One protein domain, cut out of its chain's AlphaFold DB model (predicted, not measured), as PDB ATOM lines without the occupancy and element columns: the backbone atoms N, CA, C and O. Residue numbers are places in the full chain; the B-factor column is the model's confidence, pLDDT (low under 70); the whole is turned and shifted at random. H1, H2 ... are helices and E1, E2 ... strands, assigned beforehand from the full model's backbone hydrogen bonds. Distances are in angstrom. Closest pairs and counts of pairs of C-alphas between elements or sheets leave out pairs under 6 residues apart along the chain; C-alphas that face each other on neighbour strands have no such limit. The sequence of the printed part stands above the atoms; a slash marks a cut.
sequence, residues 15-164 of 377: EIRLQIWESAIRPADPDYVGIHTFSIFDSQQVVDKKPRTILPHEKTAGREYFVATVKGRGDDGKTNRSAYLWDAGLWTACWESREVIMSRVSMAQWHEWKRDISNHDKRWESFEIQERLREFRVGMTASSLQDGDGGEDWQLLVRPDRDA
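What this domain is: This is residues 15 to 164 of the 377 residues of an uncharacterized protein of Neonectria ditissima (UniProt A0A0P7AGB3). A short strand hairpin, E3 and E4, sits in the middle between a cluster of three helices, H1, H2 and H3, with H2 packing on E4, and a second strand hairpin, E1 and E2, whose long loop, residues 43 to 65, reaches away from those helices. The helices H4 and H5 make a loosely paired head to another side, and the turn of residues 121 to 128 and the loop tip of residues 73 to 78 stick out. The printed part has 150 residues with five named helices and four named strands, in the order H1 E1 E2 H2 H3 H4 H5 E3 E4, and its two sheets, E1 - E2 and E3 - E4, are antiparallel. The class is mixed, helices and strands, with under half of the residues in named elements. The whole is compact, with a radius of gyration of the C-alphas of 16.8 A, and spans 54 by 44 by 34 A.

How they stand to each other: H1, residues 15 to 24, touches H3, residues 95 to 104, at a steep tilt of 62 degrees, the same way; their closest C-alphas, of Trp 21 and Ser 97, are 5.6 A apart. E1, residues 35 to 42, and E2, residues 66 to 70, form an antiparallel hairpin at 138 degrees, with N 39 and O 69 within hydrogen-bond range at 2.9 A and N 67 and O 41 at 2.8 A. H2, residues 84 to 93, touches H3 in a helical hairpin, opposite ways at a steep tilt of 44 degrees; the closest C-alphas, of Trp 91 and Arg 98, are 4.7 A apart. H3 and H4, residues 107 to 119, meet only through their link. H4 and H5, residues 127 to 135, are near each other, with closest C-alphas 8.2 A apart. E3, residues 139 to 143, and E4, residues 155 to 158, form an antiparallel hairpin at 153 degrees, with N 141 and O 156 within hydrogen-bond range at 2.9 A. H2 and E4 have 8 pairs of C-alphas within 8 A, the closest being Tyr 84 and Leu 157 at 5.7 A. H4 and E3 are only just apart, at 8.3 A. In H1, H2, H3, H4 and H5 every O i to N i+4 pair is within hydrogen-bond range.

Where its parts are: H1 begins at C-alpha 15, (302.533, 145.778, 248.396). E1, the longest strand, measures 22.7 A from first to last C-alpha. H4, the longest helix, measures 18.2 A and begins at C-alpha 107, (313.221, 131.732, 235.821). E4 ends at C-alpha 158, (326.211, 134.513, 240.111).

The domain as a whole: The two C-alphas farthest apart, of Glu 15 and Gly 62, are 54.5 A apart. The printed part has no cut. The links E1 to E2, E2 to H2 and E3 to E4 are long. The mean pLDDT of the printed part is 74.7, and 57 residues are under 70, among them residues 46 to 65 and 129 to 152.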
ATOM      1  N   GLU A  15     301.710 144.865 249.180       97.25
ATOM      2  CA  GLU A  15     302.533 145.778 248.396       97.25
ATOM      3  C   GLU A  15     303.834 146.127 249.125       97.25
ATOM      4  O   GLU A  15     304.905 146.112 248.526       97.25
ATOM      5  N   ILE A  16     303.760 146.369 250.437       97.38
ATOM      6  CA  ILE A  16     304.932 146.694 251.258       97.38
ATOM      7  C   ILE A  16     305.830 145.468 251.428       97.38
ATOM      8  O   ILE A  16     307.051 145.581 251.342       97.38
ATOM      9  N   ARG A  17     305.250 144.279 251.633       96.62
ATOM     10  CA  ARG A  17     306.024 143.030 251.740       96.62
ATOM     11  C   ARG A  17     306.774 142.734 250.445       96.62
ATOM     12  O   ARG A  17     307.957 142.409 250.499       96.62
ATOM     13  N   LEU A  18     306.114 142.909 249.298       96.19
ATOM     14  CA  LEU A  18     306.732 142.756 247.981       96.19
ATOM     15  C   LEU A  18     307.864 143.765 247.767       96.19
ATOM     16  O   LEU A  18     308.956 143.353 247.393       96.19
ATOM     17  N   GLN A  19     307.662 145.043 248.100       96.31
ATOM     18  CA  GLN A  19     308.720 146.060 248.014       96.31
ATOM     19  C   GLN A  19     309.933 145.730 248.891       96.31
ATOM     20  O   GLN A  19     311.072 145.948 248.477       96.31
ATOM     21  N   ILE A  20     309.713 145.187 250.094       96.00
ATOM     22  CA  ILE A  20     310.805 144.751 250.972       96.00
ATOM     23  C   ILE A  20     311.589 143.614 250.316       96.00
ATOM     24  O   ILE A  20     312.818 143.670 250.288       96.00
ATOM     25  N   TRP A  21     310.909 142.611 249.756       96.19
ATOM     26  CA  TRP A  21     311.586 141.513 249.063       96.19
ATOM     27  C   TRP A  21     312.327 141.975 247.811       96.19
ATOM     28  O   TRP A  21     313.463 141.558 247.593       96.19
ATOM     29  N   GLU A  22     311.739 142.877 247.028       94.44
ATOM     30  CA  GLU A  22     312.386 143.466 245.854       94.44
ATOM     31  C   GLU A  22     313.646 144.246 246.235       94.44
ATOM     32  O   GLU A  22     314.679 144.115 245.580       94.44
ATOM     33  N   SER A  23     313.583 145.000 247.333       93.69
ATOM     34  CA  SER A  23     314.718 145.762 247.871       93.69
ATOM     35  C   SER A  23     315.782 144.868 248.506       93.69
ATOM     36  O   SER A  23     316.949 145.247 248.590       93.69
ATOM     37  N   ALA A  24     315.392 143.681 248.969       94.00
ATOM     38  CA  ALA A  24     316.305 142.702 249.532       94.00
ATOM     39  C   ALA A  24     317.077 141.932 248.451       94.00
ATOM     40  O   ALA A  24     318.062 141.280 248.792       94.00
ATOM     41  N   ILE A  25     316.683 142.007 247.172       91.50
ATOM     42  CA  ILE A  25     317.471 141.447 246.071       91.50
ATOM     43  C   ILE A  25     318.809 142.177 245.970       91.50
ATOM     44  O   ILE A  25     318.893 143.405 246.015       91.50
ATOM     45  N   ARG A  26     319.874 141.400 245.765       89.69
ATOM     46  CA  ARG A  26     321.220 141.916 245.530       89.69
ATOM     47  C   ARG A  26     321.227 142.998 244.431       89.69
ATOM     48  O   ARG A  26     320.691 142.760 243.344       89.69
ATOM     49  N   PRO A  27     321.879 144.156 244.651       89.12
ATOM     50  CA  PRO A  27     321.871 145.248 243.685       89.12
ATOM     51  C   PRO A  27     322.335 144.828 242.283       89.12
ATOM     52  O   PRO A  27     323.396 144.226 242.089       89.12
ATOM     53  N   ALA A  28     321.542 145.194 241.273       81.75
ATOM     54  CA  ALA A  28     321.863 144.973 239.861       81.75
ATOM     55  C   ALA A  28     322.786 146.059 239.267       81.75
ATOM     56  O   ALA A  28     323.078 146.031 238.065       81.75
ATOM     57  N   ASP A  29     323.229 147.006 240.099       84.81
ATOM     58  CA  ASP A  29     324.121 148.099 239.719       84.81
ATOM     59  C   ASP A  29     325.401 147.545 239.049       84.81
ATOM     60  O   ASP A  29     325.937 146.528 239.513       84.81
ATOM     61  N   PRO A  30     325.861 148.121 237.917       80.75
ATOM     62  CA  PRO A  30     327.148 147.775 237.309       80.75
ATOM     63  C   PRO A  30     328.348 147.908 238.253       80.75
ATOM     64  O   PRO A  30     329.292 147.137 238.098       80.75
ATOM     65  N   ASP A  31     328.296 148.802 239.238       85.81
ATOM     66  CA  ASP A  31     329.387 149.049 240.185       85.81
ATOM     67  C   ASP A  31     329.403 148.030 241.341       85.81
ATOM     68  O   ASP A  31     330.395 147.904 242.065       85.81
ATOM     69  N   TYR A  32     328.318 147.268 241.523       86.12
ATOM     70  CA  TYR A  32     328.228 146.257 242.572       86.12
ATOM     71  C   TYR A  32     328.858 144.933 242.118       86.12
ATOM     72  O   TYR A  32     328.356 144.275 241.202       86.12
ATOM     73  N   VAL A  33     329.898 144.485 242.826       87.31
ATOM     74  CA  VAL A  33     330.607 143.213 242.595       87.31
ATOM     75  C   VAL A  33     330.309 142.247 243.743       87.31
ATOM     76  O   VAL A  33     330.690 142.494 244.884       87.31
ATOM     77  N   GLY A  34     329.630 141.130 243.463       89.75
ATOM     78  CA  GLY A  34     329.413 140.085 244.467       89.75
ATOM     79  C   GLY A  34     330.646 139.195 244.605       89.75
ATOM     80  O   GLY A  34     331.134 138.711 243.596       89.75
ATOM     81  N   ILE A  35     331.144 138.949 245.819       90.06
ATOM     82  CA  ILE A  35     332.266 138.023 246.044       90.06
ATOM     83  C   ILE A  35     331.719 136.644 246.410       90.06
ATOM     84  O   ILE A  35     331.036 136.497 247.420       90.06
ATOM     85  N   HIS A  36     332.040 135.618 245.629       87.56
ATOM     86  CA  HIS A  36     331.586 134.244 245.829       87.56
ATOM     87  C   HIS A  36     332.741 133.350 246.248       87.56
ATOM     88  O   HIS A  36     333.669 133.129 245.480       87.56
ATOM     89  N   THR A  37     332.683 132.804 247.458       87.62
ATOM     90  CA  THR A  37     333.701 131.885 247.972       87.62
ATOM     91  C   THR A  37     333.269 130.443 247.767       87.62
ATOM     92  O   THR A  37     332.237 130.014 248.287       87.62
ATOM     93  N   PHE A  38     334.095 129.680 247.068       83.94
ATOM     94  CA  PHE A  38     333.945 128.244 246.884       83.94
ATOM     95  C   PHE A  38     335.136 127.538 247.501       83.94
ATOM     96  O   PHE A  38     336.263 127.999 247.363       83.94
ATOM     97  N   SER A  39     334.897 126.422 248.171       83.81
ATOM     98  CA  SER A  39     335.960 125.551 248.658       83.81
ATOM     99  C   SER A  39     336.245 124.487 247.606       83.81
ATOM    100  O   SER A  39     335.316 123.871 247.086       83.81
ATOM    101  N   ILE A  40     337.517 124.297 247.273       81.06
ATOM    102  CA  ILE A  40     337.953 123.290 246.308       81.06
ATOM    103  C   ILE A  40     338.395 122.046 247.068       81.06
ATOM    104  O   ILE A  40     339.260 122.115 247.942       81.06
ATOM    105  N   PHE A  41     337.797 120.916 246.714       79.25
ATOM    106  CA  PHE A  41     338.102 119.603 247.258       79.25
ATOM    107  C   PHE A  41     338.604 118.678 246.165       79.25
ATOM    108  O   PHE A  41     338.269 118.820 244.990       79.25
ATOM    109  N   ASP A  42     339.357 117.678 246.586       78.12
ATOM    110  CA  ASP A  42     339.582 116.489 245.784       78.12
ATOM    111  C   ASP A  42     338.306 115.627 245.783       78.12
ATOM    112  O   ASP A  42     337.701 115.406 246.838       78.12
ATOM    113  N   SER A  43     337.892 115.131 244.615       75.31
ATOM    114  CA  SER A  43     336.770 114.194 244.459       75.31
ATOM    115  C   SER A  43     336.803 113.010 245.433       75.31
ATOM    116  O   SER A  43     335.741 112.551 245.851       75.31
ATOM    117  N   GLN A  44     337.985 112.544 245.850       77.25
ATOM    118  CA  GLN A  44     338.110 111.463 246.833       77.25
ATOM    119  C   GLN A  44     337.686 111.893 248.243       77.25
ATOM    120  O   GLN A  44     337.094 111.105 248.973       77.25
ATOM    121  N   GLN A  45     337.923 113.152 248.622       71.56
ATOM    122  CA  GLN A  45     337.540 113.684 249.938       71.56
ATOM    123  C   GLN A  45     336.035 113.950 250.061       71.56
ATOM    124  O   GLN A  45     335.488 114.002 251.164       71.56
ATOM    125  N   VAL A  46     335.364 114.143 248.925       69.25
ATOM    126  CA  VAL A  46     333.920 114.401 248.849       69.25
ATOM    127  C   VAL A  46     333.100 113.171 249.251       69.25
ATOM    128  O   VAL A  46     331.965 113.311 249.697       69.25
ATOM    129  N   VAL A  47     333.665 111.966 249.143       66.12
ATOM    130  CA  VAL A  47     332.956 110.724 249.491       66.12
ATOM    131  C   VAL A  47     332.623 110.664 250.988       66.12
ATOM    132  O   VAL A  47     331.539 110.210 251.350       66.12
ATOM    133  N   ASP A  48     333.495 111.209 251.841       62.12
ATOM    134  CA  ASP A  48     333.319 111.171 253.300       62.12
ATOM    135  C   ASP A  48     332.580 112.398 253.849       62.12
ATOM    136  O   ASP A  48     331.887 112.329 254.867       62.12
ATOM    137  N   LYS A  49     332.699 113.541 253.168       61.53
ATOM    138  CA  LYS A  49     332.015 114.783 253.530       61.53
ATOM    139  C   LYS A  49     330.920 115.032 252.516       61.53
ATOM    140  O   LYS A  49     331.233 115.574 251.471       61.53
ATOM    141  N   LYS A  50     329.659 114.695 252.826       60.72
ATOM    142  CA  LYS A  50     328.488 115.066 252.005       60.72
ATOM    143  C   LYS A  50     328.518 116.577 251.726       60.72
ATOM    144  O   LYS A  50     328.144 117.356 252.609       60.72
ATOM    145  N   PRO A  51     328.999 117.043 250.562       58.03
ATOM    146  CA  PRO A  51     329.081 118.464 250.320       58.03
ATOM    147  C   PRO A  51     327.678 118.925 249.979       58.03
ATOM    148  O   PRO A  51     327.007 118.325 249.144       58.03
ATOM    149  N   ARG A  52     327.253 120.025 250.599       56.91
ATOM    150  CA  ARG A  52     325.903 120.574 250.407       56.91
ATOM    151  C   ARG A  52     325.606 120.952 248.959       56.91
ATOM    152  O   ARG A  52     324.453 120.988 248.555       56.91
ATOM    153  N   THR A  53     326.642 121.248 248.183       55.47
ATOM    154  CA  THR A  53     326.509 121.571 246.767       55.47
ATOM    155  C   THR A  53     327.772 121.132 246.049       55.47
ATOM    156  O   THR A  53     328.854 121.637 246.343       55.47
ATOM    157  N   ILE A  54     327.634 120.196 245.116       55.81
ATOM    158  CA  ILE A  54     328.682 119.815 244.171       55.81
ATOM    159  C   ILE A  54     328.370 120.556 242.880       55.81
ATOM    160  O   ILE A  54     327.302 120.348 242.300       55.81
ATOM    161  N   LEU A  55     329.273 121.426 242.426       54.84
ATOM    162  CA  LEU A  55     329.150 121.961 241.076       54.84
ATOM    163  C   LEU A  55     329.391 120.808 240.084       54.84
ATOM    164  O   LEU A  55     330.406 120.118 240.200       54.84
ATOM    165  N   PRO A  56     328.442 120.532 239.170       44.66
ATOM    166  CA  PRO A  56     328.507 119.369 238.307       44.66
ATOM    167  C   PRO A  56     329.735 119.463 237.411       44.66
ATOM    168  O   PRO A  56     329.941 120.454 236.712       44.66
ATOM    169  N   HIS A  57     330.523 118.397 237.418       52.03
ATOM    170  CA  HIS A  57     331.561 118.162 236.434       52.03
ATOM    171  C   HIS A  57     331.301 116.801 235.788       52.03
ATOM    172  O   HIS A  57     330.864 115.862 236.462       52.03
ATOM    173  N   GLU A  58     331.497 116.705 234.472       47.84
ATOM    174  CA  GLU A  58     331.329 115.452 233.742       47.84
ATOM    175  C   GLU A  58     332.264 114.392 234.326       47.84
ATOM    176  O   GLU A  58     333.489 114.514 234.278       47.84
ATOM    177  N   LYS A  59     331.674 113.332 234.886       48.91
ATOM    178  CA  LYS A  59     332.420 112.173 235.368       48.91
ATOM    179  C   LYS A  59     333.064 111.478 234.174       48.91
ATOM    180  O   LYS A  59     332.451 110.622 233.542       48.91
ATOM    181  N   THR A  60     334.318 111.797 233.885       51.81
ATOM    182  CA  THR A  60     335.150 110.913 233.071       51.81
ATOM    183  C   THR A  60     335.555 109.743 233.961       51.81
ATOM    184  O   THR A  60     336.273 109.917 234.945       51.81
ATOM    185  N   ALA A  61     335.021 108.554 233.673       53.03
ATOM    186  CA  ALA A  61     335.267 107.357 234.471       53.03
ATOM    187  C   ALA A  61     336.779 107.141 234.687       53.03
ATOM    188  O   ALA A  61     337.543 107.064 233.726       53.03
ATOM    189  N   GLY A  62     337.196 107.057 235.954       62.59
ATOM    190  CA  GLY A  62     338.574 106.743 236.345       62.59
ATOM    191  C   GLY A  62     339.536 107.927 236.477       62.59
ATOM    192  O   GLY A  62     340.716 107.684 236.709       62.59
ATOM    193  N   ARG A  63     339.083 109.182 236.352       59.28
ATOM    194  CA  ARG A  63     339.926 110.353 236.647       59.28
ATOM    195  C   ARG A  63     339.533 110.995 237.969       59.28
ATOM    196  O   ARG A  63     338.349 111.204 238.224       59.28
ATOM    197  N   GLU A  64     340.534 111.305 238.785       63.03
ATOM    198  CA  GLU A  64     340.381 112.209 239.922       63.03
ATOM    199  C   GLU A  64     340.088 113.613 239.385       63.03
ATOM    200  O   GLU A  64     340.691 114.056 238.405       63.03
ATOM    201  N   TYR A  65     339.113 114.292 239.980       68.12
ATOM    202  CA  TYR A  65     338.744 115.652 239.604       68.12
ATOM    203  C   TYR A  65     338.589 116.525 240.839       68.12
ATOM    204  O   TYR A  65     338.327 116.049 241.943       68.12
ATOM    205  N   PHE A  66     338.739 117.831 240.643       71.31
ATOM    206  CA  PHE A  66     338.450 118.796 241.688       71.31
ATOM    207  C   PHE A  66     336.963 119.121 241.704       71.31
ATOM    208  O   PHE A  66     336.324 119.275 240.662       71.31
ATOM    209  N   VAL A  67     336.418 119.246 242.906       72.50
ATOM    210  CA  VAL A  67     335.038 119.645 243.141       72.50
ATOM    211  C   VAL A  67     335.044 120.988 243.843       72.50
ATOM    212  O   VAL A  67     335.598 121.131 244.931       72.50
ATOM    213  N   ALA A  68     334.395 121.970 243.231       77.00
ATOM    214  CA  ALA A  68     334.066 123.217 243.898       77.00
ATOM    215  C   ALA A  68     332.750 123.047 244.659       77.00
ATOM    216  O   ALA A  68     331.738 122.624 244.089       77.00
ATOM    217  N   THR A  69     332.761 123.391 245.943       78.62
ATOM    218  CA  THR A  69     331.575 123.352 246.795       78.62
ATOM    219  C   THR A  69     331.323 124.713 247.415       78.62
ATOM    220  O   THR A  69     332.239 125.495 247.679       78.62
ATOM    221  N   VAL A  70     330.057 124.988 247.711       82.12
ATOM    222  CA  VAL A  70     329.685 126.102 248.585       82.12
ATOM    223  C   VAL A  70     330.370 125.901 249.932       82.12
ATOM    224  O   VAL A  70     330.335 124.797 250.487       82.12
ATOM    225  N   LYS A  71     331.004 126.953 250.461       75.56
ATOM    226  CA  LYS A  71     331.583 126.888 251.804       75.56
ATOM    227  C   LYS A  71     330.427 126.675 252.783       75.56
ATOM    228  O   LYS A  71     329.544 127.525 252.916       75.56
ATOM    229  N   GLY A  72     330.392 125.512 253.432       71.12
ATOM    230  CA  GLY A  72     329.410 125.239 254.478       71.12
ATOM    231  C   GLY A  72     329.553 126.222 255.646       71.12
ATOM    232  O   GLY A  72     330.464 127.052 255.680       71.12
ATOM    233  N   ARG A  73     328.680 126.103 256.653       62.84
ATOM    234  CA  ARG A  73     329.006 126.607 257.998       62.84
ATOM    235  C   ARG A  73     330.210 125.781 258.476       62.84
ATOM    236  O   ARG A  73     330.019 124.670 258.951       62.84
ATOM    237  N   GLY A  74     331.419 126.248 258.173       55.22
ATOM    238  CA  GLY A  74     332.663 125.504 258.353       55.22
ATOM    239  C   GLY A  74     333.263 125.679 259.746       55.22
ATOM    240  O   GLY A  74     333.043 126.688 260.411       55.22
ATOM    241  N   ASP A  75     334.040 124.674 260.140       48.66
ATOM    242  CA  ASP A  75     334.671 124.445 261.449       48.66
ATOM    243  C   ASP A  75     335.649 125.540 261.925       48.66
ATOM    244  O   ASP A  75     336.073 125.533 263.078       48.66
ATOM    245  N   ASP A  76     335.999 126.502 261.063       63.72
ATOM    246  CA  ASP A  76     336.874 127.640 261.387       63.72
ATOM    247  C   ASP A  76     336.148 128.759 262.159       63.72
ATOM    248  O   ASP A  76     336.759 129.769 262.521       63.72
ATOM    249  N   GLY A  77     334.835 128.613 262.374       66.38
ATOM    250  CA  GLY A  77     333.981 129.615 263.012       66.38
ATOM    251  C   GLY A  77     333.764 130.869 262.161       66.38
ATOM    252  O   GLY A  77     333.055 131.783 262.590       66.38
ATOM    253  N   LYS A  78     334.334 130.939 260.950       76.38
ATOM    254  CA  LYS A  78     334.171 132.087 260.059       76.38
ATOM    255  C   LYS A  78     332.907 131.893 259.242       76.38
ATOM    256  O   LYS A  78     332.761 130.949 258.464       76.38
ATOM    257  N   THR A  79     331.976 132.824 259.399       81.19
ATOM    258  CA  THR A  79     330.753 132.834 258.608       81.19
ATOM    259  C   THR A  79     331.098 133.006 257.131       81.19
ATOM    260  O   THR A  79     331.866 133.886 256.745       81.19
ATOM    261  N   ASN A  80     330.553 132.129 256.287       85.69
ATOM    262  CA  ASN A  80     330.603 132.318 254.848       85.69
ATOM    263  C   ASN A  80     329.871 133.634 254.521       85.69
ATOM    264  O   ASN A  80     328.702 133.783 254.865       85.69
ATOM    265  N   ARG A  81     330.579 134.596 253.918       88.31
ATOM    266  CA  ARG A  81     330.056 135.916 253.518       88.31
ATOM    267  C   ARG A  81     329.871 136.029 252.001       88.31
ATOM    268  O   ARG A  81     329.888 137.124 251.455       88.31
ATOM    269  N   SER A  82     329.764 134.897 251.309       88.81
ATOM    270  CA  SER A  82     329.620 134.902 249.858       88.81
ATOM    271  C   SER A  82     328.330 135.584 249.428       88.81
ATOM    272  O   SER A  82     327.279 135.350 250.022       88.81
ATOM    273  N   ALA A  83     328.395 136.362 248.352       91.19
ATOM    274  CA  ALA A  83     327.253 137.083 247.812       91.19
ATOM    275  C   ALA A  83     326.091 136.149 247.437       91.19
ATOM    276  O   ALA A  83     324.940 136.521 247.635       91.19
ATOM    277  N   TYR A  84     326.368 134.913 247.001       87.25
ATOM    278  CA  TYR A  84     325.318 133.929 246.725       87.25
ATOM    279  C   TYR A  84     324.457 133.563 247.946       87.25
ATOM    280  O   TYR A  84     323.352 133.056 247.773       87.25
ATOM    281  N   LEU A  85     324.928 133.787 249.182       89.50
ATOM    282  CA  LEU A  85     324.122 133.529 250.382       89.50
ATOM    283  C   LEU A  85     323.027 134.570 250.582       89.50
ATOM    284  O   LEU A  85     322.019 134.271 251.217       89.50
ATOM    285  N   TRP A  86     323.216 135.767 250.027       90.00
ATOM    286  CA  TRP A  86     322.182 136.791 250.001       90.00
ATOM    287  C   TRP A  86     320.971 136.276 249.219       90.00
ATOM    288  O   TRP A  86     319.854 136.234 249.733       90.00
ATOM    289  N   ASP A  87     321.232 135.764 248.019       88.88
ATOM    290  CA  ASP A  87     320.214 135.197 247.144       88.88
ATOM    291  C   ASP A  87     319.618 133.912 247.750       88.88
ATOM    292  O   ASP A  87     318.402 133.735 247.753       88.88
ATOM    293  N   ALA A  88     320.442 133.044 248.354       88.69
ATOM    294  CA  ALA A  88     319.973 131.835 249.043       88.69
ATOM    295  C   ALA A  88     318.971 132.140 250.172       88.69
ATOM    296  O   ALA A  88     318.005 131.397 250.359       88.69
ATOM    297  N   GLY A  89     319.176 133.241 250.904       89.69
ATOM    298  CA  GLY A  89     318.231 133.713 251.915       89.69
ATOM    299  C   GLY A  89     316.863 134.032 251.313       89.69
ATOM    300  O   GLY A  89     315.847 133.600 251.847       89.69
ATOM    301  N   LEU A  90     316.832 134.697 250.158       91.12
ATOM    302  CA  LEU A  90     315.582 135.025 249.467       91.12
ATOM    303  C   LEU A  90     314.861 133.788 248.930       91.12
ATOM    304  O   LEU A  90     313.636 133.713 249.010       91.12
ATOM    305  N   TRP A  91     315.606 132.803 248.426       89.50
ATOM    306  CA  TRP A  91     315.034 131.540 247.957       89.50
ATOM    307  C   TRP A  91     314.358 130.732 249.067       89.50
ATOM    308  O   TRP A  91     313.427 129.986 248.780       89.50
ATOM    309  N   THR A  92     314.844 130.851 250.304       88.19
ATOM    310  CA  THR A  92     314.467 129.964 251.419       88.19
ATOM    311  C   THR A  92     313.651 130.646 252.519       88.19
ATOM    312  O   THR A  92     313.168 129.963 253.417       88.19
ATOM    313  N   ALA A  93     313.474 131.972 252.474       89.69
ATOM    314  CA  ALA A  93     312.775 132.722 253.521       89.69
ATOM    315  C   ALA A  93     311.271 132.404 253.593       89.69
ATOM    316  O   ALA A  93     310.752 132.072 254.659       89.69
ATOM    317  N   CYS A  94     310.561 132.549 252.474       91.00
ATOM    318  CA  CYS A  94     309.147 132.210 252.322       91.00
ATOM    319  C   CYS A  94     308.769 132.174 250.834       91.00
ATOM    320  O   CYS A  94     309.531 132.626 249.976       91.00
ATOM    321  N   TRP A  95     307.560 131.693 250.532       92.56
ATOM    322  CA  TRP A  95     307.065 131.601 249.158       92.56
ATOM    323  C   TRP A  95     307.027 132.960 248.433       92.56
ATOM    324  O   TRP A  95     307.370 133.022 247.261       92.56
ATOM    325  N   GLU A  96     306.693 134.063 249.113       94.81
ATOM    326  CA  GLU A  96     306.638 135.396 248.483       94.81
ATOM    327  C   GLU A  96     308.017 135.890 248.062       94.81
ATOM    328  O   GLU A  96     308.201 136.354 246.941       94.81
ATOM    329  N   SER A  97     309.000 135.755 248.957       94.62
ATOM    330  CA  SER A  97     310.395 136.090 248.670       94.62
ATOM    331  C   SER A  97     310.919 135.273 247.487       94.62
ATOM    332  O   SER A  97     311.617 135.791 246.611       94.62
ATOM    333  N   ARG A  98     310.523 133.997 247.426       91.81
ATOM    334  CA  ARG A  98     310.864 133.101 246.327       91.81
ATOM    335  C   ARG A  98     310.255 133.549 245.000       91.81
ATOM    336  O   ARG A  98     310.972 133.633 244.009       91.81
ATOM    337  N   GLU A  99     308.969 133.877 244.971       92.44
ATOM    338  CA  GLU A  99     308.304 134.379 243.760       92.44
ATOM    339  C   GLU A  99     308.970 135.664 243.244       92.44
ATOM    340  O   GLU A  99     309.208 135.812 242.044       92.44
ATOM    341  N   VAL A 100     309.363 136.563 244.150       93.75
ATOM    342  CA  VAL A 100     310.050 137.818 243.812       93.75
ATOM    343  C   VAL A 100     311.409 137.558 243.152       93.75
ATOM    344  O   VAL A 100     311.683 138.103 242.077       93.75
ATOM    345  N   ILE A 101     312.253 136.689 243.724       91.44
ATOM    346  CA  ILE A 101     313.552 136.363 243.111       91.44
ATOM    347  C   ILE A 101     313.392 135.565 241.809       91.44
ATOM    348  O   ILE A 101     314.113 135.823 240.844       91.44
ATOM    349  N   MET A 102     312.410 134.662 241.727       89.12
ATOM    350  CA  MET A 102     312.113 133.909 240.504       89.12
ATOM    351  C   MET A 102     311.673 134.826 239.358       89.12
ATOM    352  O   MET A 102     312.130 134.657 238.223       89.12
ATOM    353  N   SER A 103     310.825 135.810 239.663       90.00
ATOM    354  CA  SER A 103     310.396 136.850 238.728       90.00
ATOM    355  C   SER A 103     311.584 137.696 238.266       90.00
ATOM    356  O   SER A 103     311.800 137.869 237.065       90.00
ATOM    357  N   ARG A 104     312.437 138.142 239.200       86.69
ATOM    358  CA  ARG A 104     313.603 138.981 238.888       86.69
ATOM    359  C   ARG A 104     314.612 138.297 237.972       86.69
ATOM    360  O   ARG A 104     315.148 138.943 237.072       86.69
ATOM    361  N   VAL A 105     314.902 137.027 238.236       81.75
ATOM    362  CA  VAL A 105     315.876 136.236 237.467       81.75
ATOM    363  C   VAL A 105     315.256 135.695 236.177       81.75
ATOM    364  O   VAL A 105     315.958 135.138 235.339       81.75
ATOM    365  N   SER A 106     313.953 135.912 235.964       84.56
ATOM    366  CA  SER A 106     313.234 135.425 234.791       84.56
ATOM    367  C   SER A 106     313.367 133.904 234.650       84.56
ATOM    368  O   SER A 106     313.780 133.362 233.623       84.56
ATOM    369  N   MET A 107     313.018 133.183 235.720       77.88
ATOM    370  CA  MET A 107     313.221 131.732 235.821       77.88
ATOM    371  C   MET A 107     312.608 130.927 234.674       77.88
ATOM    372  O   MET A 107     313.156 129.899 234.278       77.88
ATOM    373  N   ALA A 108     311.489 131.386 234.113       78.25
ATOM    374  CA  ALA A 108     310.873 130.753 232.951       78.25
ATOM    375  C   ALA A 108     311.803 130.778 231.725       78.25
ATOM    376  O   ALA A 108     312.003 129.739 231.094       78.25
ATOM    377  N   GLN A 109     312.424 131.930 231.446       78.56
ATOM    378  CA  GLN A 109     313.398 132.076 230.359       78.56
ATOM    379  C   GLN A 109     314.643 131.235 230.631       78.56
ATOM    380  O   GLN A 109     315.156 130.581 229.728       78.56
ATOM    381  N   TRP A 110     315.089 131.172 231.888       75.69
ATOM    382  CA  TRP A 110     316.198 130.303 232.275       75.69
ATOM    383  C   TRP A 110     315.899 128.815 232.043       75.69
ATOM    384  O   TRP A 110     316.733 128.085 231.510       75.69
ATOM    385  N   HIS A 111     314.710 128.333 232.414       78.25
ATOM    386  CA  HIS A 111     314.320 126.937 232.201       78.25
ATOM    387  C   HIS A 111     314.142 126.583 230.724       78.25
ATOM    388  O   HIS A 111     314.469 125.468 230.313       78.25
ATOM    389  N   GLU A 112     313.606 127.499 229.925       80.06
ATOM    390  CA  GLU A 112     313.579 127.375 228.469       80.06
ATOM    391  C   GLU A 112     314.995 127.274 227.906       80.06
ATOM    392  O   GLU A 112     315.321 126.298 227.236       80.06
ATOM    393  N   TRP A 113     315.878 128.175 228.317       73.06
ATOM    394  CA  TRP A 113     317.270 128.178 227.892       73.06
ATOM    395  C   TRP A 113     318.039 126.916 228.309       73.06
ATOM    396  O   TRP A 113     318.766 126.326 227.511       73.06
ATOM    397  N   LYS A 114     317.841 126.429 229.538       73.19
ATOM    398  CA  LYS A 114     318.445 125.175 230.013       73.19
ATOM    399  C   LYS A 114     317.989 123.976 229.173       73.19
ATOM    400  O   LYS A 114     318.788 123.069 228.923       73.19
ATOM    401  N   ARG A 115     316.723 123.958 228.736       78.94
ATOM    402  CA  ARG A 115     316.208 122.940 227.804       78.94
ATOM    403  C   ARG A 115     316.856 123.084 226.433       78.94
ATOM    404  O   ARG A 115     317.316 122.079 225.902       78.94
ATOM    405  N   ASP A 116     316.957 124.303 225.910       75.62
ATOM    406  CA  ASP A 116     317.614 124.572 224.627       75.62
ATOM    407  C   ASP A 116     319.056 124.066 224.632       75.62
ATOM    408  O   ASP A 116     319.429 123.293 223.754       75.62
ATOM    409  N   ILE A 117     319.833 124.402 225.662       69.50
ATOM    410  CA  ILE A 117     321.188 123.881 225.862       69.50
ATOM    411  C   ILE A 117     321.220 122.361 225.862       69.50
ATOM    412  O   ILE A 117     322.038 121.767 225.167       69.50
ATOM    413  N   SER A 118     320.355 121.738 226.666       72.12
ATOM    414  CA  SER A 118     320.368 120.282 226.840       72.12
ATOM    415  C   SER A 118     320.041 119.571 225.528       72.12
ATOM    416  O   SER A 118     320.537 118.481 225.271       72.12
ATOM    417  N   ASN A 119     319.235 120.209 224.675       77.50
ATOM    418  CA  ASN A 119     318.910 119.719 223.342       77.50
ATOM    419  C   ASN A 119     320.036 119.985 222.322       77.50
ATOM    420  O   ASN A 119     320.149 119.261 221.332       77.50
ATOM    421  N   HIS A 120     320.888 120.991 222.548       71.50
ATOM    422  CA  HIS A 120     322.058 121.306 221.719       71.50
ATOM    423  C   HIS A 120     323.281 120.496 222.173       71.50
ATOM    424  O   HIS A 120     324.331 121.037 222.515       71.50
ATOM    425  N   ASP A 121     323.141 119.173 222.117       57.12
ATOM    426  CA  ASP A 121     323.997 118.144 222.730       57.12
ATOM    427  C   ASP A 121     325.509 118.209 222.390       57.12
ATOM    428  O   ASP A 121     326.292 117.446 222.940       57.12
ATOM    429  N   LYS A 122     325.986 119.068 221.468       55.00
ATOM    430  CA  LYS A 122     327.389 119.005 220.983       55.00
ATOM    431  C   LYS A 122     328.069 120.320 220.611       55.00
ATOM    432  O   LYS A 122     329.185 120.280 220.098       55.00
ATOM    433  N   ARG A 123     327.448 121.489 220.806       58.34
ATOM    434  CA  ARG A 123     328.034 122.743 220.287       58.34
ATOM    435  C   ARG A 123     327.879 123.936 221.218       58.34
ATOM    436  O   ARG A 123     327.458 125.004 220.791       58.34
ATOM    437  N   TRP A 124     328.302 123.763 222.468       56.25
ATOM    438  CA  TRP A 124     328.529 124.854 223.429       56.25
ATOM    439  C   TRP A 124     329.399 125.992 222.877       56.25
ATOM    440  O   TRP A 124     329.271 127.137 223.298       56.25
ATOM    441  N   GLU A 125     330.244 125.687 221.894       57.06
ATOM    442  CA  GLU A 125     331.092 126.652 221.191       57.06
ATOM    443  C   GLU A 125     330.345 127.498 220.148       57.06
ATOM    444  O   GLU A 125     330.955 128.341 219.489       57.06
ATOM    445  N   SER A 126     329.040 127.283 219.937       64.56
ATOM    446  CA  SER A 126     328.291 128.123 219.007       64.56
ATOM    447  C   SER A 126     328.268 129.562 219.519       64.56
ATOM    448  O   SER A 126     327.766 129.844 220.606       64.56
ATOM    449  N   PHE A 127     328.776 130.479 218.696       65.44
ATOM    450  CA  PHE A 127     328.750 131.926 218.918       65.44
ATOM    451  C   PHE A 127     327.363 132.437 219.351       65.44
ATOM    452  O   PHE A 127     327.260 133.325 220.189       65.44
ATOM    453  N   GLU A 128     326.293 131.824 218.842       70.38
ATOM    454  CA  GLU A 128     324.905 132.155 219.183       70.38
ATOM    455  C   GLU A 128     324.555 131.858 220.652       70.38
ATOM    456  O   GLU A 128     323.856 132.640 221.294       70.38
ATOM    457  N   ILE A 129     325.093 130.775 221.226       66.06
ATOM    458  CA  ILE A 129     324.918 130.452 222.651       66.06
ATOM    459  C   ILE A 129     325.671 131.473 223.509       66.06
ATOM    460  O   ILE A 129     325.165 131.897 224.547       66.06
ATOM    461  N   GLN A 130     326.853 131.909 223.063       63.19
ATOM    462  CA  GLN A 130     327.655 132.907 223.774       63.19
ATOM    463  C   GLN A 130     327.039 134.313 223.744       63.19
ATOM    464  O   GLN A 130     327.062 135.001 224.761       63.19
ATOM    465  N   GLU A 131     326.475 134.748 222.615       69.56
ATOM    466  CA  GLU A 131     325.734 136.017 222.529       69.56
ATOM    467  C   GLU A 131     324.494 135.985 223.428       69.56
ATOM    468  O   GLU A 131     324.304 136.887 224.241       69.56
ATOM    469  N   ARG A 132     323.723 134.892 223.397       66.25
ATOM    470  CA  ARG A 132     322.574 134.716 224.299       66.25
ATOM    471  C   ARG A 132     322.983 134.717 225.773       66.25
ATOM    472  O   ARG A 132     322.304 135.319 226.595       66.25
ATOM    473  N   LEU A 133     324.125 134.119 226.122       63.12
ATOM    474  CA  LEU A 133     324.677 134.180 227.483       63.12
ATOM    475  C   LEU A 133     324.970 135.612 227.951       63.12
ATOM    476  O   LEU A 133     324.865 135.882 229.142       63.12
ATOM    477  N   ARG A 134     325.318 136.531 227.045       64.50
ATOM    478  CA  ARG A 134     325.530 137.950 227.383       64.50
ATOM    479  C   ARG A 134     324.224 138.696 227.611       64.50
ATOM    480  O   ARG A 134     324.196 139.644 228.393       64.50
ATOM    481  N   GLU A 135     323.153 138.283 226.938       67.12
ATOM    482  CA  GLU A 135     321.814 138.822 227.189       67.12
ATOM    483  C   GLU A 135     321.346 138.463 228.608       67.12
ATOM    484  O   GLU A 135     320.724 139.285 229.291       67.12
ATOM    485  N   PHE A 136     321.740 137.286 229.109       63.12
ATOM    486  CA  PHE A 136     321.514 136.890 230.495       63.12
ATOM    487  C   PHE A 136     322.526 137.544 231.443       63.12
ATOM    488  O   PHE A 136     323.590 137.016 231.748       63.12
ATOM    489  N   ARG A 137     322.134 138.686 232.015       63.47
ATOM    490  CA  ARG A 137     322.906 139.402 233.054       63.47
ATOM    491  C   ARG A 137     323.081 138.632 234.373       63.47
ATOM    492  O   ARG A 137     323.722 139.147 235.288       63.47
ATOM    493  N   VAL A 138     322.472 137.454 234.511       60.56
ATOM    494  CA  VAL A 138     322.561 136.589 235.691       60.56
ATOM    495  C   VAL A 138     322.852 135.170 235.220       60.56
ATOM    496  O   VAL A 138     322.033 134.553 234.545       60.56
ATOM    497  N   GLY A 139     324.024 134.654 235.581       60.31
ATOM    498  CA  GLY A 139     324.349 133.245 235.426       60.31
ATOM    499  C   GLY A 139     323.835 132.481 236.640       60.31
ATOM    500  O   GLY A 139     324.259 132.729 237.765       60.31
ATOM    501  N   MET A 140     322.927 131.534 236.454       59.94
ATOM    502  CA  MET A 140     322.572 130.634 237.551       59.94
ATOM    503  C   MET A 140     323.491 129.420 237.493       59.94
ATOM    504  O   MET A 140     323.661 128.810 236.434       59.94
ATOM    505  N   THR A 141     324.115 129.064 238.613       58.03
ATOM    506  CA  THR A 141     324.853 127.801 238.674       58.03
ATOM    507  C   THR A 141     323.900 126.655 239.003       58.03
ATOM    508  O   THR A 141     322.701 126.844 239.205       58.03
ATOM    509  N   ALA A 142     324.433 125.436 239.024       54.38
ATOM    510  CA  ALA A 142     323.658 124.237 239.296       54.38
ATOM    511  C   ALA A 142     322.816 124.346 240.578       54.38
ATOM    512  O   ALA A 142     323.231 124.970 241.557       54.38
ATOM    513  N   SER A 143     321.641 123.709 240.541       55.84
ATOM    514  CA  SER A 143     320.787 123.527 241.716       55.84
ATOM    515  C   SER A 143     321.611 122.901 242.834       55.84
ATOM    516  O   SER A 143     322.387 121.973 242.571       55.84
ATOM    517  N   SER A 144     321.457 123.389 244.064       53.31
ATOM    518  CA  SER A 144     322.052 122.697 245.203       53.31
ATOM    519  C   SER A 144     321.457 121.291 245.262       53.31
ATOM    520  O   SER A 144     320.247 121.139 245.391       53.31
ATOM    521  N   LEU A 145     322.294 120.260 245.116       49.97
ATOM    522  CA  LEU A 145     321.873 118.872 245.308       49.97
ATOM    523  C   LEU A 145     321.355 118.725 246.744       49.97
ATOM    524  O   LEU A 145     322.080 119.015 247.692       49.97
ATOM    525  N   GLN A 146     320.090 118.328 246.885       57.06
ATOM    526  CA  GLN A 146     319.434 118.174 248.180       57.06
ATOM    527  C   GLN A 146     320.164 117.165 249.076       57.06
ATOM    528  O   GLN A 146     320.476 116.047 248.656       57.06
ATOM    529  N   ASP A 147     320.300 117.514 250.356       47.94
ATOM    530  CA  ASP A 147     320.380 116.543 251.446       47.94
ATOM    531  C   ASP A 147     318.987 115.911 251.617       47.94
ATOM    532  O   ASP A 147     318.221 116.382 252.440       47.94
ATOM    533  N   GLY A 148     318.636 114.918 250.789       47.84
ATOM    534  CA  GLY A 148     317.657 113.825 251.005       47.84
ATOM    535  C   GLY A 148     316.255 114.043 251.618       47.84
ATOM    536  O   GLY A 148     315.505 113.074 251.654       47.84
ATOM    537  N   ASP A 149     315.876 115.230 252.087       53.34
ATOM    538  CA  ASP A 149     314.783 115.426 253.057       53.34
ATOM    539  C   ASP A 149     313.658 116.330 252.520       53.34
ATOM    540  O   ASP A 149     312.898 116.933 253.272       53.34
ATOM    541  N   GLY A 150     313.553 116.460 251.192       60.25
ATOM    542  CA  GLY A 150     312.474 117.211 250.537       60.25
ATOM    543  C   GLY A 150     312.512 118.727 250.771       60.25
ATOM    544  O   GLY A 150     311.524 119.409 250.504       60.25
ATOM    545  N   GLY A 151     313.633 119.258 251.269       60.72
ATOM    546  CA  GLY A 151     313.854 120.693 251.415       60.72
ATOM    547  C   GLY A 151     313.842 121.408 250.064       60.72
ATOM    548  O   GLY A 151     314.341 120.895 249.069       60.72
ATOM    549  N   GLU A 152     313.257 122.600 250.032       60.97
ATOM    550  CA  GLU A 152     313.067 123.396 248.823       60.97
ATOM    551  C   GLU A 152     314.379 123.700 248.063       60.97
ATOM    552  O   GLU A 152     315.341 124.215 248.633       60.97
ATOM    553  N   ASP A 153     314.388 123.444 246.747       71.38
ATOM    554  CA  ASP A 153     315.538 123.697 245.863       71.38
ATOM    555  C   ASP A 153     315.848 125.196 245.742       71.38
ATOM    556  O   ASP A 153     315.119 125.947 245.091       71.38
ATOM    557  N   TRP A 154     316.959 125.649 246.314       79.88
ATOM    558  CA  TRP A 154     317.482 126.985 246.037       79.88
ATOM    559  C   TRP A 154     318.598 126.923 244.992       79.88
ATOM    560  O   TRP A 154     319.311 125.922 244.852       79.88
ATOM    561  N   GLN A 155     318.738 128.009 244.235       80.75
ATOM    562  CA  GLN A 155     319.724 128.115 243.167       80.75
ATOM    563  C   GLN A 155     320.776 129.159 243.521       80.75
ATOM    564  O   GLN A 155     320.476 130.249 244.006       80.75
ATOM    565  N   LEU A 156     322.028 128.808 243.257       83.88
ATOM    566  CA  LEU A 156     323.158 129.717 243.356       83.88
ATOM    567  C   LEU A 156     323.095 130.715 242.195       83.88
ATOM    568  O   LEU A 156     323.185 130.332 241.027       83.88
ATOM    569  N   LEU A 157     322.959 131.996 242.526       85.19
ATOM    570  CA  LEU A 157     322.978 133.084 241.558       85.19
ATOM    571  C   LEU A 157     324.351 133.744 241.535       85.19
ATOM    572  O   LEU A 157     324.855 134.216 242.557       85.19
ATOM    573  N   VAL A 158     324.946 133.819 240.351       83.38
ATOM    574  CA  VAL A 158     326.211 134.513 240.111       83.38
ATOM    575  C   VAL A 158     326.081 135.396 238.870       83.38
ATOM    576  O   VAL A 158     325.191 135.235 238.044       83.38
ATOM    577  N   ARG A 159     326.951 136.384 238.712       81.56
ATOM    578  CA  ARG A 159     327.044 137.189 237.485       81.56
ATOM    579  C   ARG A 159     328.470 137.064 236.981       81.56
ATOM    580  O   ARG A 159     329.309 137.827 237.439       81.56
ATOM    581  N   PRO A 160     328.796 136.061 236.151       73.50
ATOM    582  CA  PRO A 160     330.188 135.733 235.838       73.50
ATOM    583  C   PRO A 160     330.985 136.898 235.237       73.50
ATOM    584  O   PRO A 160     332.200 136.958 235.383       73.50
ATOM    585  N   ASP A 161     330.317 137.832 234.566       70.81
ATOM    586  CA  ASP A 161     330.882 139.045 233.973       70.81
ATOM    587  C   ASP A 161     331.161 140.170 234.985       70.81
ATOM    588  O   ASP A 161     331.868 141.120 234.656       70.81
ATOM    589  N   ARG A 162     330.623 140.083 236.207       80.50
ATOM    590  CA  ARG A 162     330.710 141.149 237.224       80.50
ATOM    591  C   ARG A 162     331.232 140.680 238.561       80.50
ATOM    592  O   ARG A 162     331.993 141.385 239.209       80.50
ATOM    593  N   ASP A 163     330.741 139.541 239.004       84.50
ATOM    594  CA  ASP A 163     331.004 139.006 240.316       84.50
ATOM    595  C   ASP A 163     332.425 138.456 240.386       84.50
ATOM    596  O   ASP A 163     332.987 137.953 239.414       84.50
ATOM    597  N   ALA A 164     332.992 138.554 241.578       85.19
ATOM    598  CA  ALA A 164     334.278 138.003 241.900       85.19
ATOM    599  C   ALA A 164     334.141 136.592 242.451       85.19
ATOM    600  O   ALA A 164     333.240 136.296 243.231       85.19
TER     601      ALA A 164